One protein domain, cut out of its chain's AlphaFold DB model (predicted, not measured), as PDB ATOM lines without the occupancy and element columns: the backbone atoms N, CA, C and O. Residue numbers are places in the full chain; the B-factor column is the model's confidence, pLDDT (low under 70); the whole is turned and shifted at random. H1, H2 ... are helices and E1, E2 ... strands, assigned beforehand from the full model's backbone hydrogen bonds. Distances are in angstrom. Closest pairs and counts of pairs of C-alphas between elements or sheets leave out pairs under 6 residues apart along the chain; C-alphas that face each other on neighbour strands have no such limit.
ATOM      1  N   ASP A  59       3.843 -16.423  53.523       62.59
ATOM      2  CA  ASP A  59       5.197 -16.957  53.525       62.59
ATOM      3  C   ASP A  59       5.557 -17.320  54.960       62.59
ATOM      4  O   ASP A  59       5.781 -16.457  55.810       62.59
ATOM      5  N   THR A  60       5.588 -18.616  55.250       79.19
ATOM      6  CA  THR A  60       6.139 -19.084  56.518       79.19
ATOM      7  C   THR A  60       7.628 -18.733  56.577       79.19
ATOM      8  O   THR A  60       8.281 -18.574  55.542       79.19
ATOM      9  N   LEU A  61       8.202 -18.660  57.784       85.00
ATOM     10  CA  LEU A  61       9.656 -18.489  57.951       85.00
ATOM     11  C   LEU A  61      10.445 -19.523  57.131       85.00
ATOM     12  O   LEU A  61      11.488 -19.204  56.564       85.00
ATOM     13  N   PHE A  62       9.896 -20.734  57.017       86.62
ATOM     14  CA  PHE A  62      10.403 -21.791  56.153       86.62
ATOM     15  C   PHE A  62      10.416 -21.388  54.666       86.62
ATOM     16  O   PHE A  62      11.483 -21.420  54.055       86.62
ATOM     17  N   GLN A  63       9.282 -20.953  54.094       87.38
ATOM     18  CA  GLN A  63       9.230 -20.531  52.685       87.38
ATOM     19  C   GLN A  63      10.231 -19.413  52.411       87.38
ATOM     20  O   GLN A  63      11.001 -19.506  51.460       87.38
ATOM     21  N   LYS A  64      10.278 -18.399  53.282       88.56
ATOM     22  CA  LYS A  64      11.211 -17.279  53.145       88.56
ATOM     23  C   LYS A  64      12.667 -17.751  53.127       88.56
ATOM     24  O   LYS A  64      13.401 -17.406  52.212       88.56
ATOM     25  N   LYS A  65      13.065 -18.598  54.083       90.62
ATOM     26  CA  LYS A  65      14.432 -19.134  54.169       90.62
ATOM     27  C   LYS A  65      14.836 -19.890  52.899       90.62
ATOM     28  O   LYS A  65      15.936 -19.694  52.391       90.62
ATOM     29  N   VAL A  66      13.968 -20.764  52.391       90.62
ATOM     30  CA  VAL A  66      14.281 -21.565  51.197       90.62
ATOM     31  C   VAL A  66      14.251 -20.702  49.931       90.62
ATOM     32  O   VAL A  66      15.119 -20.856  49.074       90.62
ATOM     33  N   LYS A  67      13.335 -19.728  49.840       91.69
ATOM     34  CA  LYS A  67      13.336 -18.712  48.775       91.69
ATOM     35  C   LYS A  67      14.635 -17.919  48.756       91.69
ATOM     36  O   LYS A  67      15.235 -17.813  47.697       91.69
ATOM     37  N   ASP A  68      15.099 -17.434  49.907       91.25
ATOM     38  CA  ASP A  68      16.360 -16.694  50.021       91.25
ATOM     39  C   ASP A  68      17.555 -17.511  49.508       91.25
ATOM     40  O   ASP A  68      18.454 -16.967  48.865       91.25
ATOM     41  N   MET A  69      17.535 -18.830  49.723       91.81
ATOM     42  CA  MET A  69      18.563 -19.749  49.236       91.81
ATOM     43  C   MET A  69      18.531 -19.928  47.708       91.81
ATOM     44  O   MET A  69      19.587 -19.926  47.069       91.81
ATOM     45  N   VAL A  70      17.349 -20.083  47.102       93.44
ATOM     46  CA  VAL A  70      17.234 -20.310  45.647       93.44
ATOM     47  C   VAL A  70      17.159 -19.026  44.826       93.44
ATOM     48  O   VAL A  70      17.369 -19.075  43.619       93.44
ATOM     49  N   TYR A  71      16.852 -17.885  45.436       94.88
ATOM     50  CA  TYR A  71      16.611 -16.636  44.725       94.88
ATOM     51  C   TYR A  71      17.815 -16.231  43.868       94.88
ATOM     52  O   TYR A  71      18.961 -16.207  44.338       94.88
ATOM     53  N   GLY A  72      17.543 -15.908  42.604       96.00
ATOM     54  CA  GLY A  72      18.559 -15.586  41.609       96.00
ATOM     55  C   GLY A  72      18.395 -16.357  40.304       96.00
ATOM     56  O   GLY A  72      17.378 -17.008  40.050       96.00
ATOM     57  N   VAL A  73      19.432 -16.249  39.480       97.31
ATOM     58  CA  VAL A  73      19.516 -16.832  38.143       97.31
ATOM     59  C   VAL A  73      20.427 -18.052  38.185       97.31
ATOM     60  O   VAL A  73      21.550 -17.992  38.683       97.31
ATOM     61  N   TRP A  74      19.938 -19.153  37.632       97.31
ATOM     62  CA  TRP A  74      20.618 -20.438  37.559       97.31
ATOM     63  C   TRP A  74      20.668 -20.893  36.112       97.31
ATOM     64  O   TRP A  74      19.655 -20.822  35.421       97.31
ATOM     65  N   ARG A  75      21.818 -21.372  35.645       95.25
ATOM     66  CA  ARG A  75      22.021 -21.775  34.249       95.25
ATOM     67  C   ARG A  75      22.712 -23.119  34.150       95.25
ATOM     68  O   ARG A  75      23.637 -23.396  34.907       95.25
ATOM     69  N   THR A  76      22.307 -23.947  33.201       94.19
ATOM     70  CA  THR A  76      23.107 -25.118  32.833       94.19
ATOM     71  C   THR A  76      24.294 -24.675  31.974       94.19
ATOM     72  O   THR A  76      24.207 -23.658  31.276       94.19
ATOM     73  N   PRO A  77      25.399 -25.438  31.952       90.81
ATOM     74  CA  PRO A  77      26.368 -25.307  30.871       90.81
ATOM     75  C   PRO A  77      25.700 -25.600  29.520       90.81
ATOM     76  O   PRO A  77      24.649 -26.249  29.449       90.81
ATOM     77  N   ILE A  78      26.334 -25.135  28.446       88.38
ATOM     78  CA  ILE A  78      25.932 -25.490  27.086       88.38
ATOM     79  C   ILE A  78      26.345 -26.938  26.843       88.38
ATOM     80  O   ILE A  78      27.514 -27.292  27.000       88.38
ATOM     81  N   VAL A  79      25.388 -27.773  26.456       88.56
ATOM     82  CA  VAL A  79      25.616 -29.191  26.166       88.56
ATOM     83  C   VAL A  79      25.151 -29.531  24.760       88.56
ATOM     84  O   VAL A  79      24.188 -28.953  24.253       88.56
ATOM     85  N   ALA A  80      25.828 -30.482  24.120       86.12
ATOM     86  CA  ALA A  80      25.383 -31.022  22.842       86.12
ATOM     87  C   ALA A  80      24.025 -31.733  23.001       86.12
ATOM     88  O   ALA A  80      23.775 -32.423  23.992       86.12
ATOM     89  N   HIS A  81      23.144 -31.559  22.022       81.69
ATOM     90  CA  HIS A  81      21.808 -32.138  21.986       81.69
ATOM     91  C   HIS A  81      21.416 -32.466  20.539       81.69
ATOM     92  O   HIS A  81      20.929 -31.614  19.795       81.69
ATOM     93  N   GLY A  82      21.659 -33.713  20.125       83.19
ATOM     94  CA  GLY A  82      21.503 -34.125  18.729       83.19
ATOM     95  C   GLY A  82      22.478 -33.370  17.820       83.19
ATOM     96  O   GLY A  82      23.678 -33.364  18.075       83.19
ATOM     97  N   HIS A  83      21.953 -32.709  16.785       82.81
ATOM     98  CA  HIS A  83      22.718 -31.851  15.864       82.81
ATOM     99  C   HIS A  83      22.761 -30.372  16.293       82.81
ATOM    100  O   HIS A  83      23.094 -29.505  15.489       82.81
ATOM    101  N   ALA A  84      22.379 -30.075  17.535       87.19
ATOM    102  CA  ALA A  84      22.333 -28.729  18.090       87.19
ATOM    103  C   ALA A  84      23.044 -28.674  19.449       87.19
ATOM    104  O   ALA A  84      23.472 -29.689  20.000       87.19
ATOM    105  N   PHE A  85      23.131 -27.477  20.014       88.81
ATOM    106  CA  PHE A  85      23.556 -27.240  21.390       88.81
ATOM    107  C   PHE A  85      22.388 -26.675  22.187       88.81
ATOM    108  O   PHE A  85      21.567 -25.952  21.627       88.81
ATOM    109  N   ARG A  86      22.301 -26.980  23.483       90.38
ATOM    110  CA  ARG A  86      21.263 -26.436  24.364       90.38
ATOM    111  C   ARG A  86      21.832 -25.908  25.670       90.38
ATOM    112  O   ARG A  86      22.777 -26.481  26.208       90.38
ATOM    113  N   ASP A  87      21.197 -24.878  26.205       91.88
ATOM    114  CA  ASP A  87      21.284 -24.529  27.619       91.88
ATOM    115  C   ASP A  87      19.891 -24.253  28.195       91.88
ATOM    116  O   ASP A  87      18.908 -24.083  27.466       91.88
ATOM    117  N   ALA A  88      19.804 -24.277  29.518       92.62
ATOM    118  CA  ALA A  88      18.599 -23.962  30.258       92.62
ATOM    119  C   ALA A  88      18.898 -22.938  31.352       92.62
ATOM    120  O   ALA A  88      20.005 -22.858  31.884       92.62
ATOM    121  N   GLU A  89      17.891 -22.146  31.683       94.88
ATOM    122  CA  GLU A  89      17.937 -21.099  32.691       94.88
ATOM    123  C   GLU A  89      16.697 -21.184  33.573       94.88
ATOM    124  O   GLU A  89      15.592 -21.392  33.075       94.88
ATOM    125  N   LEU A  90      16.889 -20.996  34.876       96.19
ATOM    126  CA  LEU A  90      15.831 -20.851  35.866       96.19
ATOM    127  C   LEU A  90      16.058 -19.556  36.643       96.19
ATOM    128  O   LEU A  90      17.145 -19.316  37.171       96.19
ATOM    129  N   VAL A  91      15.021 -18.736  36.737       96.75
ATOM    130  CA  VAL A  91      15.010 -17.484  37.488       96.75
ATOM    131  C   VAL A  91      13.985 -17.605  38.603       96.75
ATOM    132  O   VAL A  91      12.774 -17.538  38.376       96.75
ATOM    133  N   PHE A  92      14.475 -17.795  39.825       95.44
ATOM    134  CA  PHE A  92      13.638 -17.794  41.019       95.44
ATOM    135  C   PHE A  92      13.476 -16.360  41.502       95.44
ATOM    136  O   PHE A  92      14.468 -15.705  41.824       95.44
ATOM    137  N   ASN A  93      12.234 -15.887  41.582       92.75
ATOM    138  CA  ASN A  93      11.889 -14.554  42.063       92.75
ATOM    139  C   ASN A  93      11.233 -14.630  43.450       92.75
ATOM    140  O   ASN A  93      10.456 -15.539  43.733       92.75
ATOM    141  N   MET A  94      11.446 -13.616  44.293       89.44
ATOM    142  CA  MET A  94      10.880 -13.584  45.654       89.44
ATOM    143  C   MET A  94       9.347 -13.524  45.712       89.44
ATOM    144  O   MET A  94       8.748 -13.843  46.735       89.44
ATOM    145  N   ASN A  95       8.703 -13.119  44.621       86.88
ATOM    146  CA  ASN A  95       7.254 -12.960  44.498       86.88
ATOM    147  C   ASN A  95       6.524 -14.261  44.101       86.88
ATOM    148  O   ASN A  95       5.450 -14.174  43.503       86.88
ATOM    149  N   ASP A  96       7.110 -15.434  44.363       87.50
ATOM    150  CA  ASP A  96       6.596 -16.763  43.991       87.50
ATOM    151  C   ASP A  96       6.587 -17.064  42.490       87.50
ATOM    152  O   ASP A  96       5.863 -17.961  42.057       87.50
ATOM    153  N   THR A  97       7.324 -16.319  41.658       90.38
ATOM    154  CA  THR A  97       7.435 -16.642  40.226       90.38
ATOM    155  C   THR A  97       8.741 -17.337  39.891       90.38
ATOM    156  O   THR A  97       9.823 -16.884  40.264       90.38
ATOM    157  N   LEU A  98       8.624 -18.422  39.139       93.75
ATOM    158  CA  LEU A  98       9.724 -19.112  38.492       93.75
ATOM    159  C   LEU A  98       9.591 -18.869  36.995       93.75
ATOM    160  O   LEU A  98       8.594 -19.266  36.391       93.75
ATOM    161  N   ASP A  99      10.582 -18.207  36.415       94.19
ATOM    162  CA  ASP A  99      10.707 -18.104  34.967       94.19
ATOM    163  C   ASP A  99      11.759 -19.113  34.515       94.19
ATOM    164  O   ASP A  99      12.840 -19.191  35.097       94.19
ATOM    165  N   GLY A 100      11.440 -19.912  33.507       92.25
ATOM    166  CA  GLY A 100      12.373 -20.873  32.945       92.25
ATOM    167  C   GLY A 100      12.521 -20.681  31.450       92.25
ATOM    168  O   GLY A 100      11.564 -20.337  30.760       92.25
ATOM    169  N   ALA A 101      13.726 -20.901  30.948       91.19
ATOM    170  CA  ALA A 101      14.017 -20.842  29.528       91.19
ATOM    171  C   ALA A 101      14.892 -22.023  29.121       91.19
ATOM    172  O   ALA A 101      15.782 -22.436  29.857       91.19
ATOM    173  N   THR A 102      14.660 -22.562  27.935       89.94
ATOM    174  CA  THR A 102      15.538 -23.526  27.277       89.94
ATOM    175  C   THR A 102      15.814 -23.016  25.882       89.94
ATOM    176  O   THR A 102      14.891 -22.745  25.114       89.94
ATOM    177  N   ARG A 103      17.091 -22.871  25.555       90.19
ATOM    178  CA  ARG A 103      17.536 -22.268  24.303       90.19
ATOM    179  C   ARG A 103      18.325 -23.306  23.534       90.19
ATOM    180  O   ARG A 103      19.050 -24.106  24.122       90.19
ATOM    181  N   THR A 104      18.167 -23.287  22.219       89.81
ATOM    182  CA  THR A 104      18.932 -24.140  21.309       89.81
ATOM    183  C   THR A 104      19.731 -23.287  20.340       89.81
ATOM    184  O   THR A 104      19.302 -22.192  19.966       89.81
ATOM    185  N   TYR A 105      20.907 -23.778  19.967       87.94
ATOM    186  CA  TYR A 105      21.876 -23.080  19.130       87.94
ATOM    187  C   TYR A 105      22.410 -24.017  18.046       87.94
ATOM    188  O   TYR A 105      22.518 -25.226  18.267       87.94
ATOM    189  N   SER A 106      22.780 -23.463  16.890       85.75
ATOM    190  CA  SER A 106      23.455 -24.223  15.825       85.75
ATOM    191  C   SER A 106      24.912 -24.560  16.166       85.75
ATOM    192  O   SER A 106      25.479 -25.495  15.606       85.75
ATOM    193  N   SER A 107      25.510 -23.829  17.106       79.62
ATOM    194  CA  SER A 107      26.915 -23.933  17.495       79.62
ATOM    195  C   SER A 107      27.110 -23.681  18.996       79.62
ATOM    196  O   SER A 107      26.279 -23.059  19.663       79.62
ATOM    197  N   ALA A 108      28.218 -24.189  19.547       76.44
ATOM    198  CA  ALA A 108      28.516 -24.139  20.983       76.44
ATOM    199  C   ALA A 108      28.794 -22.721  21.520       76.44
ATOM    200  O   ALA A 108      28.716 -22.486  22.722       76.44
ATOM    201  N   ASP A 109      29.109 -21.775  20.641       77.50
ATOM    202  CA  ASP A 109      29.430 -20.374  20.936       77.50
ATOM    203  C   ASP A 109      28.193 -19.456  20.991       77.50
ATOM    204  O   ASP A 109      28.329 -18.239  21.104       77.50
ATOM    205  N   ARG A 110      26.976 -20.025  20.945       71.12
ATOM    206  CA  ARG A 110      25.688 -19.303  20.926       71.12
ATOM    207  C   ARG A 110      25.486 -18.396  19.706       71.12
ATOM    208  O   ARG A 110      24.582 -17.559  19.732       71.12
ATOM    209  N   TYR A 111      26.280 -18.561  18.647       62.81
ATOM    210  CA  TYR A 111      26.304 -17.636  17.511       62.81
ATOM    211  C   TYR A 111      24.943 -17.484  16.826       62.81
ATOM    212  O   TYR A 111      24.559 -16.388  16.419       62.81
ATOM    213  N   GLN A 112      24.167 -18.567  16.756       77.81
ATOM    214  CA  GLN A 112      22.832 -18.533  16.177       77.81
ATOM    215  C   GLN A 112      21.859 -19.356  17.014       77.81
ATOM    216  O   GLN A 112      21.872 -20.589  17.005       77.81
ATOM    217  N   LYS A 113      20.993 -18.649  17.741       84.50
ATOM    218  CA  LYS A 113      19.862 -19.243  18.449       84.50
ATOM    219  C   LYS A 113      18.842 -19.752  17.430       84.50
ATOM    220  O   LYS A 113      18.330 -18.977  16.628       84.50
ATOM    221  N   THR A 114      18.551 -21.044  17.474       81.94
ATOM    222  CA  THR A 114      17.644 -21.728  16.540       81.94
ATOM    223  C   THR A 114      16.266 -21.985  17.143       81.94
ATOM    224  O   THR A 114      15.303 -22.183  16.408       81.94
ATOM    225  N   GLY A 115      16.144 -21.923  18.469       79.88
ATOM    226  CA  GLY A 115      14.874 -22.091  19.163       79.88
ATOM    227  C   GLY A 115      14.907 -21.566  20.592       79.88
ATOM    228  O   GLY A 115      15.962 -21.493  21.229       79.88
ATOM    229  N   ASP A 116      13.728 -21.203  21.088       86.06
ATOM    230  CA  ASP A 116      13.495 -20.814  22.475       86.06
ATOM    231  C   ASP A 116      12.218 -21.462  22.984       86.06
ATOM    232  O   ASP A 116      11.181 -21.405  22.322       86.06
ATOM    233  N   TYR A 117      12.289 -22.018  24.181       82.38
ATOM    234  CA  TYR A 117      11.118 -22.368  24.958       82.38
ATOM    235  C   TYR A 117      11.202 -21.631  26.284       82.38
ATOM    236  O   TYR A 117      12.093 -21.896  27.086       82.38
ATOM    237  N   ALA A 118      10.266 -20.717  26.513       86.44
ATOM    238  CA  ALA A 118      10.141 -20.001  27.769       86.44
ATOM    239  C   ALA A 118       8.856 -20.429  28.473       86.44
ATOM    240  O   ALA A 118       7.813 -20.591  27.838       86.44
ATOM    241  N   TYR A 119       8.936 -20.582  29.787       85.56
ATOM    242  CA  TYR A 119       7.803 -20.917  30.626       85.56
ATOM    243  C   TYR A 119       7.787 -20.047  31.877       85.56
ATOM    244  O   TYR A 119       8.825 -19.593  32.362       85.56
ATOM    245  N   LYS A 120       6.584 -19.807  32.398       89.12
ATOM    246  CA  LYS A 120       6.382 -19.029  33.620       89.12
ATOM    247  C   LYS A 120       5.448 -19.774  34.549       89.12
ATOM    248  O   LYS A 120       4.283 -20.007  34.227       89.12
ATOM    249  N   ALA A 121       5.954 -20.094  35.726       90.31
ATOM    250  CA  ALA A 121       5.223 -20.818  36.743       90.31
ATOM    251  C   ALA A 121       5.158 -20.029  38.051       90.31
ATOM    252  O   ALA A 121       5.991 -19.172  38.355       90.31
ATOM    253  N   ARG A 122       4.146 -20.338  38.854       89.19
ATOM    254  CA  ARG A 122       4.184 -20.088  40.295       89.19
ATOM    255  C   ARG A 122       4.913 -21.245  40.965       89.19
ATOM    256  O   ARG A 122       4.704 -22.369  40.528       89.19
ATOM    257  N   TYR A 123       5.703 -21.011  42.008       89.81
ATOM    258  CA  TYR A 123       6.369 -22.095  42.743       89.81
ATOM    259  C   TYR A 123       6.172 -21.976  44.254       89.81
ATOM    260  O   TYR A 123       5.955 -20.883  44.770       89.81
ATOM    261  N   ARG A 124       6.256 -23.108  44.961       87.56
ATOM    262  CA  ARG A 124       6.293 -23.168  46.428       87.56
ATOM    263  C   ARG A 124       7.040 -24.411  46.893       87.56
ATOM    264  O   ARG A 124       7.020 -25.432  46.210       87.56
ATOM    265  N   PHE A 125       7.668 -24.337  48.060       88.75
ATOM    266  CA  PHE A 125       8.374 -25.472  48.651       88.75
ATOM    267  C   PHE A 125       7.429 -26.365  49.448       88.75
ATOM    268  O   PHE A 125       6.720 -25.872  50.326       88.75
ATOM    269  N   ASP A 126       7.461 -27.667  49.190       84.25
ATOM    270  CA  ASP A 126       6.806 -28.653  50.055       84.25
ATOM    271  C   ASP A 126       7.694 -28.950  51.268       84.25
ATOM    272  O   ASP A 126       7.214 -29.106  52.389       84.25
ATOM    273  N   ASN A 127       9.009 -28.999  51.039       85.00
ATOM    274  CA  ASN A 127      10.052 -29.145  52.049       85.00
ATOM    275  C   ASN A 127      11.400 -28.652  51.490       85.00
ATOM    276  O   ASN A 127      11.488 -28.103  50.395       85.00
ATOM    277  N   ASP A 128      12.459 -28.863  52.256       86.06
ATOM    278  CA  ASP A 128      13.836 -28.429  52.017       86.06
ATOM    279  C   ASP A 128      14.441 -28.969  50.707       86.06
ATOM    280  O   ASP A 128      15.470 -28.476  50.248       86.06
ATOM    281  N   THR A 129      13.831 -30.005  50.124       87.50
ATOM    282  CA  THR A 129      14.351 -30.751  48.966       87.50
ATOM    283  C   THR A 129      13.333 -30.940  47.846       87.50
ATOM    284  O   THR A 129      13.625 -31.598  46.845       87.50
ATOM    285  N   SER A 130      12.122 -30.403  47.988       89.25
ATOM    286  CA  SER A 130      11.090 -30.515  46.962       89.25
ATOM    287  C   SER A 130      10.200 -29.286  46.882       89.25
ATOM    288  O   SER A 130       9.923 -28.610  47.875       89.25
ATOM    289  N   MET A 131       9.772 -28.993  45.664       91.38
ATOM    290  CA  MET A 131       8.893 -27.885  45.341       91.38
ATOM    291  C   MET A 131       7.837 -28.319  44.335       91.38
ATOM    292  O   MET A 131       8.042 -29.250  43.555       91.38
ATOM    293  N   VAL A 132       6.739 -27.581  44.320       87.75
ATOM    294  CA  VAL A 132       5.698 -27.692  43.305       87.75
ATOM    295  C   VAL A 132       5.694 -26.416  42.492       87.75
ATOM    296  O   VAL A 132       5.691 -25.319  43.059       87.75
ATOM    297  N   THR A 133       5.667 -26.549  41.170       88.88
ATOM    298  CA  THR A 133       5.427 -25.429  40.264       88.88
ATOM    299  C   THR A 133       4.095 -25.604  39.545       88.88
ATOM    300  O   THR A 133       3.623 -26.719  39.327       88.88
ATOM    301  N   ARG A 134       3.450 -24.484  39.221       86.31
ATOM    302  CA  ARG A 134       2.187 -24.429  38.487       86.31
ATOM    303  C   ARG A 134       2.318 -23.463  37.328       86.31
ATOM    304  O   ARG A 134       2.443 -22.254  37.533       86.31
ATOM    305  N   GLU A 135       2.173 -23.994  36.130       84.06
ATOM    306  CA  GLU A 135       2.127 -23.242  34.887       84.06
ATOM    307  C   GLU A 135       0.692 -23.198  34.341       84.06
ATOM    308  O   GLU A 135      -0.062 -24.172  34.431       84.06
ATOM    309  N   VAL A 136       0.292 -22.048  33.795       78.19
ATOM    310  CA  VAL A 136      -1.049 -21.838  33.231       78.19
ATOM    311  C   VAL A 136      -0.932 -21.475  31.755       78.19
ATOM    312  O   VAL A 136      -0.548 -20.358  31.414       78.19
ATOM    313  N   PHE A 137      -1.359 -22.392  30.891       73.38
ATOM    314  CA  PHE A 137      -1.468 -22.205  29.446       73.38
ATOM    315  C   PHE A 137      -2.860 -21.667  29.119       73.38
ATOM    316  O   PHE A 137      -3.816 -22.424  28.929       73.38
ATOM    317  N   ARG A 138      -3.002 -20.337  29.132       70.00
ATOM    318  CA  ARG A 138      -4.304 -19.671  28.936       70.00
ATOM    319  C   ARG A 138      -4.905 -19.945  27.557       70.00
ATOM    320  O   ARG A 138      -6.110 -20.134  27.463       70.00
ATOM    321  N   ASP A 139      -4.064 -19.988  26.530       73.06
ATOM    322  CA  ASP A 139      -4.413 -20.283  25.134       73.06
ATOM    323  C   ASP A 139      -5.061 -21.664  24.972       73.06
ATOM    324  O   ASP A 139      -5.986 -21.838  24.185       73.06
ATOM    325  N   ARG A 140      -4.594 -22.640  25.753       67.00
ATOM    326  CA  ARG A 140      -5.040 -24.039  25.679       67.00
ATOM    327  C   ARG A 140      -6.029 -24.410  26.773       67.00
ATOM    328  O   ARG A 140      -6.510 -25.535  26.780       67.00
ATOM    329  N   GLN A 141      -6.301 -23.491  27.700       68.94
ATOM    330  CA  GLN A 141      -7.041 -23.750  28.937       68.94
ATOM    331  C   GLN A 141      -6.461 -24.927  29.740       68.94
ATOM    332  O   GLN A 141      -7.196 -25.679  30.367       68.94
ATOM    333  N   VAL A 142      -5.135 -25.084  29.734       69.94
ATOM    334  CA  VAL A 142      -4.442 -26.179  30.429       69.94
ATOM    335  C   VAL A 142      -3.657 -25.636  31.612       69.94
ATOM    336  O   VAL A 142      -3.010 -24.591  31.534       69.94
ATOM    337  N   ILE A 143      -3.676 -26.374  32.718       73.75
ATOM    338  CA  ILE A 143      -2.811 -26.125  33.873       73.75
ATOM    339  C   ILE A 143      -1.893 -27.330  34.046       73.75
ATOM    340  O   ILE A 143      -2.391 -28.456  34.160       73.75
ATOM    341  N   ARG A 144      -0.580 -27.077  34.081       81.06
ATOM    342  CA  ARG A 144       0.459 -28.078  34.345       81.06
ATOM    343  C   ARG A 144       1.052 -27.866  35.727       81.06
ATOM    344  O   ARG A 144       1.285 -26.731  36.145       81.06
ATOM    345  N   TRP A 145       1.281 -28.974  36.408       81.56
ATOM    346  CA  TRP A 145       1.859 -29.033  37.734       81.56
ATOM    347  C   TRP A 145       3.110 -29.884  37.708       81.56
ATOM    348  O   TRP A 145       3.060 -31.049  37.308       81.56
ATOM    349  N   ASP A 146       4.200 -29.307  38.188       85.56
ATOM    350  CA  ASP A 146       5.514 -29.919  38.166       85.56
ATOM    351  C   ASP A 146       5.939 -30.168  39.611       85.56
ATOM    352  O   ASP A 146       6.118 -29.233  40.389       85.56
ATOM    353  N   TYR A 147       6.105 -31.433  39.982       85.62
ATOM    354  CA  TYR A 147       6.647 -31.826  41.278       85.62
ATOM    355  C   TYR A 147       8.138 -32.056  41.110       85.62
ATOM    356  O   TYR A 147       8.566 -33.012  40.456       85.62
ATOM    357  N   VAL A 148       8.931 -31.173  41.692       89.88
ATOM    358  CA  VAL A 148      10.368 -31.099  41.473       89.88
ATOM    359  C   VAL A 148      11.092 -31.426  42.763       89.88
ATOM    360  O   VAL A 148      10.816 -30.853  43.811       89.88
ATOM    361  N   THR A 149      12.075 -32.314  42.683       91.38
ATOM    362  CA  THR A 149      13.103 -32.428  43.721       91.38
ATOM    363  C   THR A 149      14.264 -31.514  43.386       91.38
ATOM    364  O   THR A 149      14.703 -31.473  42.234       91.38
ATOM    365  N   PHE A 150      14.786 -30.823  44.387       92.75
ATOM    366  CA  PHE A 150      15.934 -29.953  44.223       92.75
ATOM    367  C   PHE A 150      16.923 -30.109  45.378       92.75
ATOM    368  O   PHE A 150      16.561 -30.495  46.488       92.75
ATOM    369  N   ARG A 151      18.196 -29.822  45.111       93.19
ATOM    370  CA  ARG A 151      19.242 -29.747  46.134       93.19
ATOM    371  C   ARG A 151      20.194 -28.613  45.794       93.19
ATOM    372  O   ARG A 151      20.775 -28.614  44.712       93.19
ATOM    373  N   VAL A 152      20.361 -27.685  46.730       91.75
ATOM    374  CA  VAL A 152      21.333 -26.593  46.629       91.75
ATOM    375  C   VAL A 152      22.592 -26.980  47.401       91.75
ATOM    376  O   VAL A 152      22.510 -27.408  48.552       91.75
ATOM    377  N   ALA A 153      23.751 -26.845  46.764       91.88
ATOM    378  CA  ALA A 153      25.064 -27.016  47.376       91.88
ATOM    379  C   ALA A 153      25.987 -25.902  46.863       91.88
ATOM    380  O   ALA A 153      26.482 -25.973  45.739       91.88
ATOM    381  N   GLY A 154      26.168 -24.852  47.672       90.69
ATOM    382  CA  GLY A 154      26.852 -23.628  47.243       90.69
ATOM    383  C   GLY A 154      26.161 -23.013  46.023       90.69
ATOM    384  O   GLY A 154      24.958 -22.741  46.054       90.69
ATOM    385  N   ASP A 155      26.914 -22.875  44.934       92.88
ATOM    386  CA  ASP A 155      26.444 -22.321  43.660       92.88
ATOM    387  C   ASP A 155      25.954 -23.372  42.668       92.88
ATOM    388  O   ASP A 155      25.745 -23.070  41.495       92.88
ATOM    389  N   THR A 156      25.732 -24.605  43.124       94.69
ATOM    390  CA  THR A 156      25.120 -25.659  42.311       94.69
ATOM    391  C   THR A 156      23.703 -25.963  42.784       94.69
ATOM    392  O   THR A 156      23.464 -26.213  43.967       94.69
ATOM    393  N   LEU A 157      22.766 -26.001  41.839       95.50
ATOM    394  CA  LEU A 157      21.388 -26.442  42.024       95.50
ATOM    395  C   LEU A 157      21.165 -27.698  41.184       95.50
ATOM    396  O   LEU A 157      21.101 -27.640  39.958       95.50
ATOM    397  N   LYS A 158      21.004 -28.844  41.844       95.06
ATOM    398  CA  LYS A 158      20.504 -30.053  41.187       95.06
ATOM    399  C   LYS A 158      18.987 -29.970  41.140       95.06
ATOM    400  O   LYS A 158      18.362 -29.913  42.195       95.06
ATOM    401  N   HIS A 159      18.410 -29.977  39.949       92.50
ATOM    402  CA  HIS A 159      16.982 -29.817  39.705       92.50
ATOM    403  C   HIS A 159      16.464 -31.025  38.931       92.50
ATOM    404  O   HIS A 159      16.993 -31.374  37.877       92.50
ATOM    405  N   ASN A 160      15.437 -31.688  39.454       91.19
ATOM    406  CA  ASN A 160      14.882 -32.874  38.823       91.19
ATOM    407  C   ASN A 160      13.364 -32.890  38.917       91.19
ATOM    408  O   ASN A 160      12.800 -32.937  40.013       91.19
ATOM    409  N   LEU A 161      12.717 -32.902  37.760       86.50
ATOM    410  CA  LEU A 161      11.284 -33.080  37.657       86.50
ATOM    411  C   LEU A 161      10.959 -34.546  37.968       86.50
ATOM    412  O   LEU A 161      11.482 -35.453  37.332       86.50
ATOM    413  N   LYS A 162      10.142 -34.787  38.993       80.25
ATOM    414  CA  LYS A 162       9.859 -36.135  39.513       80.25
ATOM    415  C   LYS A 162       8.468 -36.630  39.142       80.25
ATOM    416  O   LYS A 162       8.264 -37.834  39.000       80.25
ATOM    417  N   LYS A 163       7.522 -35.711  38.970       77.38
ATOM    418  CA  LYS A 163       6.151 -36.027  38.585       77.38
ATOM    419  C   LYS A 163       5.490 -34.826  37.910       77.38
ATOM    420  O   LYS A 163       5.774 -33.683  38.262       77.38
ATOM    421  N   LEU A 164       4.591 -35.115  36.973       78.06
ATOM    422  CA  LEU A 164       3.787 -34.144  36.236       78.06
ATOM    423  C   LEU A 164       2.297 -34.436  36.413       78.06
ATOM    424  O   LEU A 164       1.884 -35.597  36.373       78.06
ATOM    425  N   GLU A 165       1.486 -33.389  36.550       72.12
ATOM    426  CA  GLU A 165       0.025 -33.488  36.485       72.12
ATOM    427  C   GLU A 165      -0.571 -32.421  35.559       72.12
ATOM    428  O   GLU A 165      -0.181 -31.253  35.587       72.12
ATOM    429  N   PHE A 166      -1.569 -32.816  34.766       71.19
ATOM    430  CA  PHE A 166      -2.366 -31.913  33.935       71.19
ATOM    431  C   PHE A 166      -3.824 -31.949  34.392       71.19
ATOM    432  O   PHE A 166      -4.399 -33.022  34.578       71.19
ATOM    433  N   ARG A 167      -4.445 -30.776  34.560       62.56
ATOM    434  CA  ARG A 167      -5.860 -30.682  34.969       62.56
ATOM    435  C   ARG A 167      -6.835 -30.989  33.825       62.56
ATOM    436  O   ARG A 167      -7.894 -31.569  34.084       62.56
ATOM    437  N   ASP A 168      -6.448 -30.617  32.607       62.75
ATOM    438  CA  ASP A 168      -7.269 -30.640  31.395       62.75
ATOM    439  C   ASP A 168      -6.480 -31.382  30.298       62.75
ATOM    440  O   ASP A 168      -5.766 -30.802  29.481       62.75
ATOM    441  N   LEU A 169      -6.499 -32.715  30.391       56.84
ATOM    442  CA  LEU A 169      -5.780 -33.622  29.495       56.84
ATOM    443  C   LEU A 169      -6.479 -33.674  28.128       56.84
ATOM    444  O   LEU A 169      -7.460 -34.391  27.967       56.84
ATOM    445  N   ASN A 170      -5.948 -32.952  27.143       56.88
ATOM    446  CA  ASN A 170      -6.178 -33.265  25.728       56.88
ATOM    447  C   ASN A 170      -5.183 -34.338  25.255       56.88
ATOM    448  O   ASN A 170      -4.053 -34.391  25.746       56.88
ATOM    449  N   ASP A 171      -5.568 -35.134  24.252       50.50
ATOM    450  CA  ASP A 171      -4.788 -36.278  23.744       50.50
ATOM    451  C   ASP A 171      -3.338 -35.945  23.350       50.50
ATOM    452  O   ASP A 171      -2.444 -36.782  23.477       50.50
ATOM    453  N   ASN A 172      -3.059 -34.706  22.941       57.28
ATOM    454  CA  ASN A 172      -1.706 -34.278  22.575       57.28
ATOM    455  C   ASN A 172      -0.729 -34.243  23.768       57.28
ATOM    456  O   ASN A 172       0.478 -34.384  23.574       57.28
ATOM    457  N   TRP A 173      -1.221 -34.102  25.002       59.44
ATOM    458  CA  TRP A 173      -0.376 -34.055  26.202       59.44
ATOM    459  C   TRP A 173       0.044 -35.438  26.698       59.44
ATOM    460  O   TRP A 173       1.035 -35.551  27.414       59.44
ATOM    461  N   LEU A 174      -0.638 -36.502  26.263       55.91
ATOM    462  CA  LEU A 174      -0.225 -37.882  26.537       55.91
ATOM    463  C   LEU A 174       1.141 -38.200  25.924       55.91
ATOM    464  O   LEU A 174       1.949 -38.879  26.553       55.91
ATOM    465  N   ASN A 175       1.433 -37.654  24.742       58.53
ATOM    466  CA  ASN A 175       2.749 -37.798  24.121       58.53
ATOM    467  C   ASN A 175       3.824 -37.004  24.884       58.53
ATOM    468  O   ASN A 175       4.948 -37.466  24.990       58.53
ATOM    469  N   ALA A 176       3.480 -35.840  25.455       57.09
ATOM    470  CA  ALA A 176       4.394 -35.064  26.300       57.09
ATOM    471  C   ALA A 176       4.676 -35.746  27.655       57.09
ATOM    472  O   ALA A 176       5.720 -35.522  28.262       57.09
ATOM    473  N   LEU A 177       3.747 -36.585  28.131       58.34
ATOM    474  CA  LEU A 177       3.914 -37.407  29.332       58.34
ATOM    475  C   LEU A 177       4.796 -38.641  29.083       58.34
ATOM    476  O   LEU A 177       5.506 -39.074  29.995       58.34
ATOM    477  N   GLN A 178       4.771 -39.196  27.867       56.25
ATOM    478  CA  GLN A 178       5.653 -40.287  27.451       56.25
ATOM    479  C   GLN A 178       7.085 -39.762  27.276       56.25
ATOM    480  O   GLN A 178       7.381 -39.001  26.365       56.25
ATOM    481  N   GLY A 179       7.989 -40.170  28.169       59.38
ATOM    482  CA  GLY A 179       9.404 -39.773  28.140       59.38
ATOM    483  C   GLY A 179       9.820 -38.818  29.257       59.38
ATOM    484  O   GLY A 179      11.012 -38.718  29.537       59.38
ATOM    485  N   PHE A 180       8.862 -38.216  29.971       67.06
ATOM    486  CA  PHE A 180       9.142 -37.443  31.184       67.06
ATOM    487  C   PHE A 180       9.939 -38.271  32.218       67.06
ATOM    488  O   PHE A 180      10.887 -37.784  32.825       67.06
ATOM    489  N   GLU A 181       9.603 -39.551  32.365       63.38
ATOM    490  CA  GLU A 181      10.257 -40.481  33.296       63.38
ATOM    491  C   GLU A 181      11.762 -40.644  33.062       63.38
ATOM    492  O   GLU A 181      12.487 -41.054  33.967       63.38
ATOM    493  N   ASN A 182      12.210 -40.358  31.839       69.06
ATOM    494  CA  ASN A 182      13.587 -40.523  31.403       69.06
ATOM    495  C   ASN A 182      14.368 -39.207  31.444       69.06
ATOM    496  O   ASN A 182      15.521 -39.189  31.019       69.06
ATOM    497  N   VAL A 183      13.766 -38.109  31.913       74.19
ATOM    498  CA  VAL A 183      14.466 -36.830  32.051       74.19
ATOM    499  C   VAL A 183      15.432 -36.945  33.235       74.19
ATOM    500  O   VAL A 183      14.983 -37.087  34.375       74.19
ATOM    501  N   PRO A 184      16.757 -36.925  33.002       82.44
ATOM    502  CA  PRO A 184      17.714 -37.010  34.089       82.44
ATOM    503  C   PRO A 184      17.729 -35.700  34.893       82.44
ATOM    504  O   PRO A 184      17.419 -34.637  34.349       82.44
ATOM    505  N   PRO A 185      18.162 -35.741  36.165       88.75
ATOM    506  CA  PRO A 185      18.433 -34.533  36.928       88.75
ATOM    507  C   PRO A 185      19.401 -33.608  36.189       88.75
ATOM    508  O   PRO A 185      20.470 -34.037  35.751       88.75
ATOM    509  N   GLU A 186      19.061 -32.328  36.126       91.06
ATOM    510  CA  GLU A 186      19.915 -31.296  35.556       91.06
ATOM    511  C   GLU A 186      20.670 -30.562  36.665       91.06
ATOM    512  O   GLU A 186      20.136 -30.305  37.746       91.06
ATOM    513  N   ASN A 187      21.930 -30.225  36.397       94.56
ATOM    514  CA  ASN A 187      22.750 -29.425  37.296       94.56
ATOM    515  C   ASN A 187      22.850 -28.007  36.740       94.56
ATOM    516  O   ASN A 187      23.366 -27.791  35.643       94.56
ATOM    517  N   TYR A 188      22.370 -27.054  37.525       96.19
ATOM    518  CA  TYR A 188      22.466 -25.638  37.245       96.19
ATOM    519  C   TYR A 188      23.566 -25.016  38.100       96.19
ATOM    520  O   TYR A 188      23.769 -25.406  39.250       96.19
ATOM    521  N   ILE A 189      24.234 -24.019  37.541       96.62
ATOM    522  CA  ILE A 189      25.251 -23.197  38.186       96.62
ATOM    523  C   ILE A 189      24.658 -21.803  38.371       96.62
ATOM    524  O   ILE A 189      23.988 -21.281  37.474       96.62
ATOM    525  N   ARG A 190      24.863 -21.200  39.540       96.12
ATOM    526  CA  ARG A 190      24.405 -19.838  39.810       96.12
ATOM    527  C   ARG A 190      25.138 -18.853  38.898       96.12
ATOM    528  O   ARG A 190      26.363 -18.817  38.861       96.12
ATOM    529  N   ASP A 191      24.382 -18.018  38.192       95.81
ATOM    530  CA  ASP A 191      24.932 -16.879  37.459       95.81
ATOM    531  C   ASP A 191      24.971 -15.678  38.407       95.81
ATOM    532  O   ASP A 191      23.956 -15.010  38.631       95.81
ATOM    533  N   GLU A 192      26.123 -15.440  39.038       93.75
ATOM    534  CA  GLU A 192      26.276 -14.382  40.042       93.75
ATOM    535  C   GLU A 192      25.979 -12.996  39.474       93.75
ATOM    536  O   GLU A 192      25.250 -12.219  40.095       93.75
ATOM    537  N   LYS A 193      26.495 -12.696  38.276       93.88
ATOM    538  CA  LYS A 193      26.312 -11.393  37.633       93.88
ATOM    539  C   LYS A 193      24.831 -11.139  37.368       93.88
ATOM    540  O   LYS A 193      24.291 -10.136  37.834       93.88
ATOM    541  N   ALA A 194      24.156 -12.080  36.705       93.38
ATOM    542  CA  ALA A 194      22.730 -11.952  36.418       93.38
ATOM    543  C   ALA A 194      21.882 -11.924  37.705       93.38
ATOM    544  O   ALA A 194      20.906 -11.182  37.791       93.38
ATOM    545  N   SER A 195      22.280 -12.673  38.738       94.19
ATOM    546  CA  SER A 195      21.604 -12.666  40.042       94.19
ATOM    547  C   SER A 195      21.739 -11.329  40.778       94.19
ATOM    548  O   SER A 195      20.807 -10.899  41.461       94.19
ATOM    549  N   VAL A 196      22.895 -10.668  40.679       93.50
ATOM    550  CA  VAL A 196      23.125  -9.338  41.261       93.50
ATOM    551  C   VAL A 196      22.304  -8.279  40.533       93.50
ATOM    552  O   VAL A 196      21.722  -7.412  41.186       93.50
ATOM    553  N   ASP A 197      22.229  -8.353  39.209       92.75
ATOM    554  CA  ASP A 197      21.455  -7.400  38.418       92.75
ATOM    555  C   ASP A 197      19.946  -7.567  38.666       92.75
ATOM    556  O   ASP A 197      19.275  -6.581  38.970       92.75
ATOM    557  N   LEU A 198      19.440  -8.807  38.745       92.25
ATOM    558  CA  LEU A 198      18.064  -9.099  39.177       92.25
ATOM    559  C   LEU A 198      17.742  -8.472  40.549       92.25
ATOM    560  O   LEU A 198      16.717  -7.817  40.729       92.25
ATOM    561  N   LYS A 199      18.660  -8.611  41.515       90.81
ATOM    562  CA  LYS A 199      18.542  -8.020  42.860       90.81
ATOM    563  C   LYS A 199      18.466  -6.495  42.843       90.81
ATOM    564  O   LYS A 199      17.785  -5.907  43.687       90.81
ATOM    565  N   LYS A 200      19.208  -5.839  41.949       89.88
ATOM    566  CA  LYS A 200      19.167  -4.376  41.796       89.88
ATOM    567  C   LYS A 200      17.839  -3.937  41.184       89.88
ATOM    568  O   LYS A 200      17.238  -2.991  41.694       89.88
ATOM    569  N   ASP A 201      17.368  -4.652  40.167       87.19
ATOM    570  CA  ASP A 201      16.110  -4.364  39.477       87.19
ATOM    571  C   ASP A 201      14.892  -4.536  40.387       87.19
ATOM    572  O   ASP A 201      13.981  -3.706  40.389       87.19
ATOM    573  N   ASP A 202      14.878  -5.569  41.227       86.12
ATOM    574  CA  ASP A 202      13.804  -5.757  42.204       86.12
ATOM    575  C   ASP A 202      13.794  -4.635  43.254       86.12
ATOM    576  O   ASP A 202      12.734  -4.115  43.617       86.12
ATOM    577  N   LYS A 203      14.977  -4.193  43.707       84.81
ATOM    578  CA  LYS A 203      15.111  -3.070  44.649       84.81
ATOM    579  C   LYS A 203      14.664  -1.739  44.043       84.81
ATOM    580  O   LYS A 203      14.057  -0.938  44.754       84.81
ATOM    581  N   SER A 204      14.959  -1.478  42.769       84.38
ATOM    582  CA  SER A 204      14.546  -0.238  42.098       84.38
ATOM    583  C   SER A 204      13.026  -0.192  41.904       84.38
ATOM    584  O   SER A 204      12.393   0.798  42.273       84.38
ATOM    585  N   LYS A 205      12.415  -1.301  41.465       81.81
ATOM    586  CA  LYS A 205      10.954  -1.443  41.319       81.81
ATOM    587  C   LYS A 205      10.206  -1.361  42.650       81.81
ATOM    588  O   LYS A 205       9.086  -0.860  42.692       81.81
ATOM    589  N   ALA A 206      10.798  -1.844  43.743       77.25
ATOM    590  CA  ALA A 206      10.210  -1.712  45.074       77.25
ATOM    591  C   ALA A 206      10.204  -0.255  45.571       77.25
ATOM    592  O   ALA A 206       9.267   0.149  46.257       77.25
ATOM    593  N   LYS A 207      11.224   0.540  45.214       72.38
ATOM    594  CA  LYS A 207      11.299   1.968  45.558       72.38
ATOM    595  C   LYS A 207      10.340   2.831  44.742       72.38
ATOM    596  O   LYS A 207       9.820   3.785  45.291       72.38
ATOM    597  N   SER A 208      10.082   2.496  43.476       70.62
ATOM    598  CA  SER A 208       9.174   3.277  42.618       70.62
ATOM    599  C   SER A 208       7.681   3.035  42.889       70.62
ATOM    600  O   SER A 208       6.843   3.688  42.279       70.62
ATOM    601  N   LYS A 209       7.338   2.038  43.716       59.41
ATOM    602  CA  LYS A 209       5.955   1.701  44.109       59.41
ATOM    603  C   LYS A 209       5.560   2.257  45.483       59.41
ATOM    604  O   LYS A 209       4.439   2.002  45.918       59.41
TER     605      LYS A 209
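This is residues 59 to 209 of the 210 residues of an uncharacterized protein of Fibrobacter sp. UWR2 (UniProt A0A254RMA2). The model is a closed barrel of eight antiparallel strands, E1 and E3 to E9, with helix H1 packed outside it where E3 and E7 come to their ends. H3 packs on E1 with its first half, and its residues 203 to 207 stick out together with residues 208 and 209; short H2 sits on E8, and short E2 pairs onto E3 outside the ring. The printed part has 151 residues, with three named helices and nine named strands in the order H1 E1 E2 E3 E4 E5 E6 E7 E8 H2 E9 H3. Round the ring run E1 E3 E4 E5 E6 E7 E8 E9 and back to E1, and the class is mixed, helices and strands. The whole is compact, with a radius of gyration of the C-alphas of 16.3 A and spans of 44 by 39 by 32 A.

H1, residues 61 to 70, is on the barrel and outside it, over E5, residues 113 to 127, at a height over the sheet of 8.6 A. On the local plane it stands at 27 degrees to E5, only just along the strands; their closest C-alphas are those of Gln 63 and Phe 125, 6.4 A apart. E1, residues 72 to 75, is antiparallel to E3, residues 84 to 92, at 164 degrees, with N 74 and O 90 at 2.8 A. E2, residues 79 to 81, lies on the same side of E3 as E1; E2 and E3 form a hairpin, with N 79 and O 86 at 2.9 A. E4, residues 97 to 105, lies on the other side of E3, with N 89 and O 101 at 2.8 A, and pairs next with E5, with N 100 and O 119 at 2.9 A. E5 bends by 65 degrees at residue 124 and pairs with E6, residues 130 to 137, with N 122 and O 134 at 2.9 A. E7, residues 142 to 153, follows, with N 133 and O 146 at 2.8 A. E8, residues 156 to 166, pairs with E7, with N 151 and O 158 at 2.9 A, and bends by 54 degrees at residue 163. E2 to E8 are a meander, each strand the antiparallel neighbour of the one before. H2, residues 171 to 177, is on the barrel; its closest C-alpha to E8 is that of Leu 177, 7.6 A from that of Leu 164. E9, residues 186 to 190, has E8 on one side, with N 157 and O 188 at 2.8 A, and E1 on the other side, with N 75 and O 189 at 2.8 A. H3, residues 192 to 207, touches E1, with the C-alphas of Gly 72 and Ser 195 closest at 4.5 A. The three helices are apart from one another. Each O i to N i+4 pair is within hydrogen-bond range in H1 and H3; in H2 1 of 3 is, beside 3 of 4 O i to N i+3 pairs.

H1 begins at C-alpha 61, (9.656, -18.489, 57.951), and measures 14.6 A. E3 measures 26.8 A, E4 26.4 A, E6 23.1 A, E7 34.0 A and E8 29.4 A. E5 is the longest strand by residues, 36.4 A from C-alpha 113 at (19.862, -19.243, 18.449) to C-alpha 127. H3 measures 22.8 A and ends at C-alpha 207, (11.299, 1.968, 45.558).

The C-alphas farthest apart, those of His 83 and Lys 209, are 47.0 A from each other. The printed part has no cut, and no link is long. Residues 203 to 209 stand free. The mean pLDDT of the printed part is 83.6; it is under 70 at residues 59, 111, 140 to 142, 167 to 182 and 209, and H2 has a mean of 57.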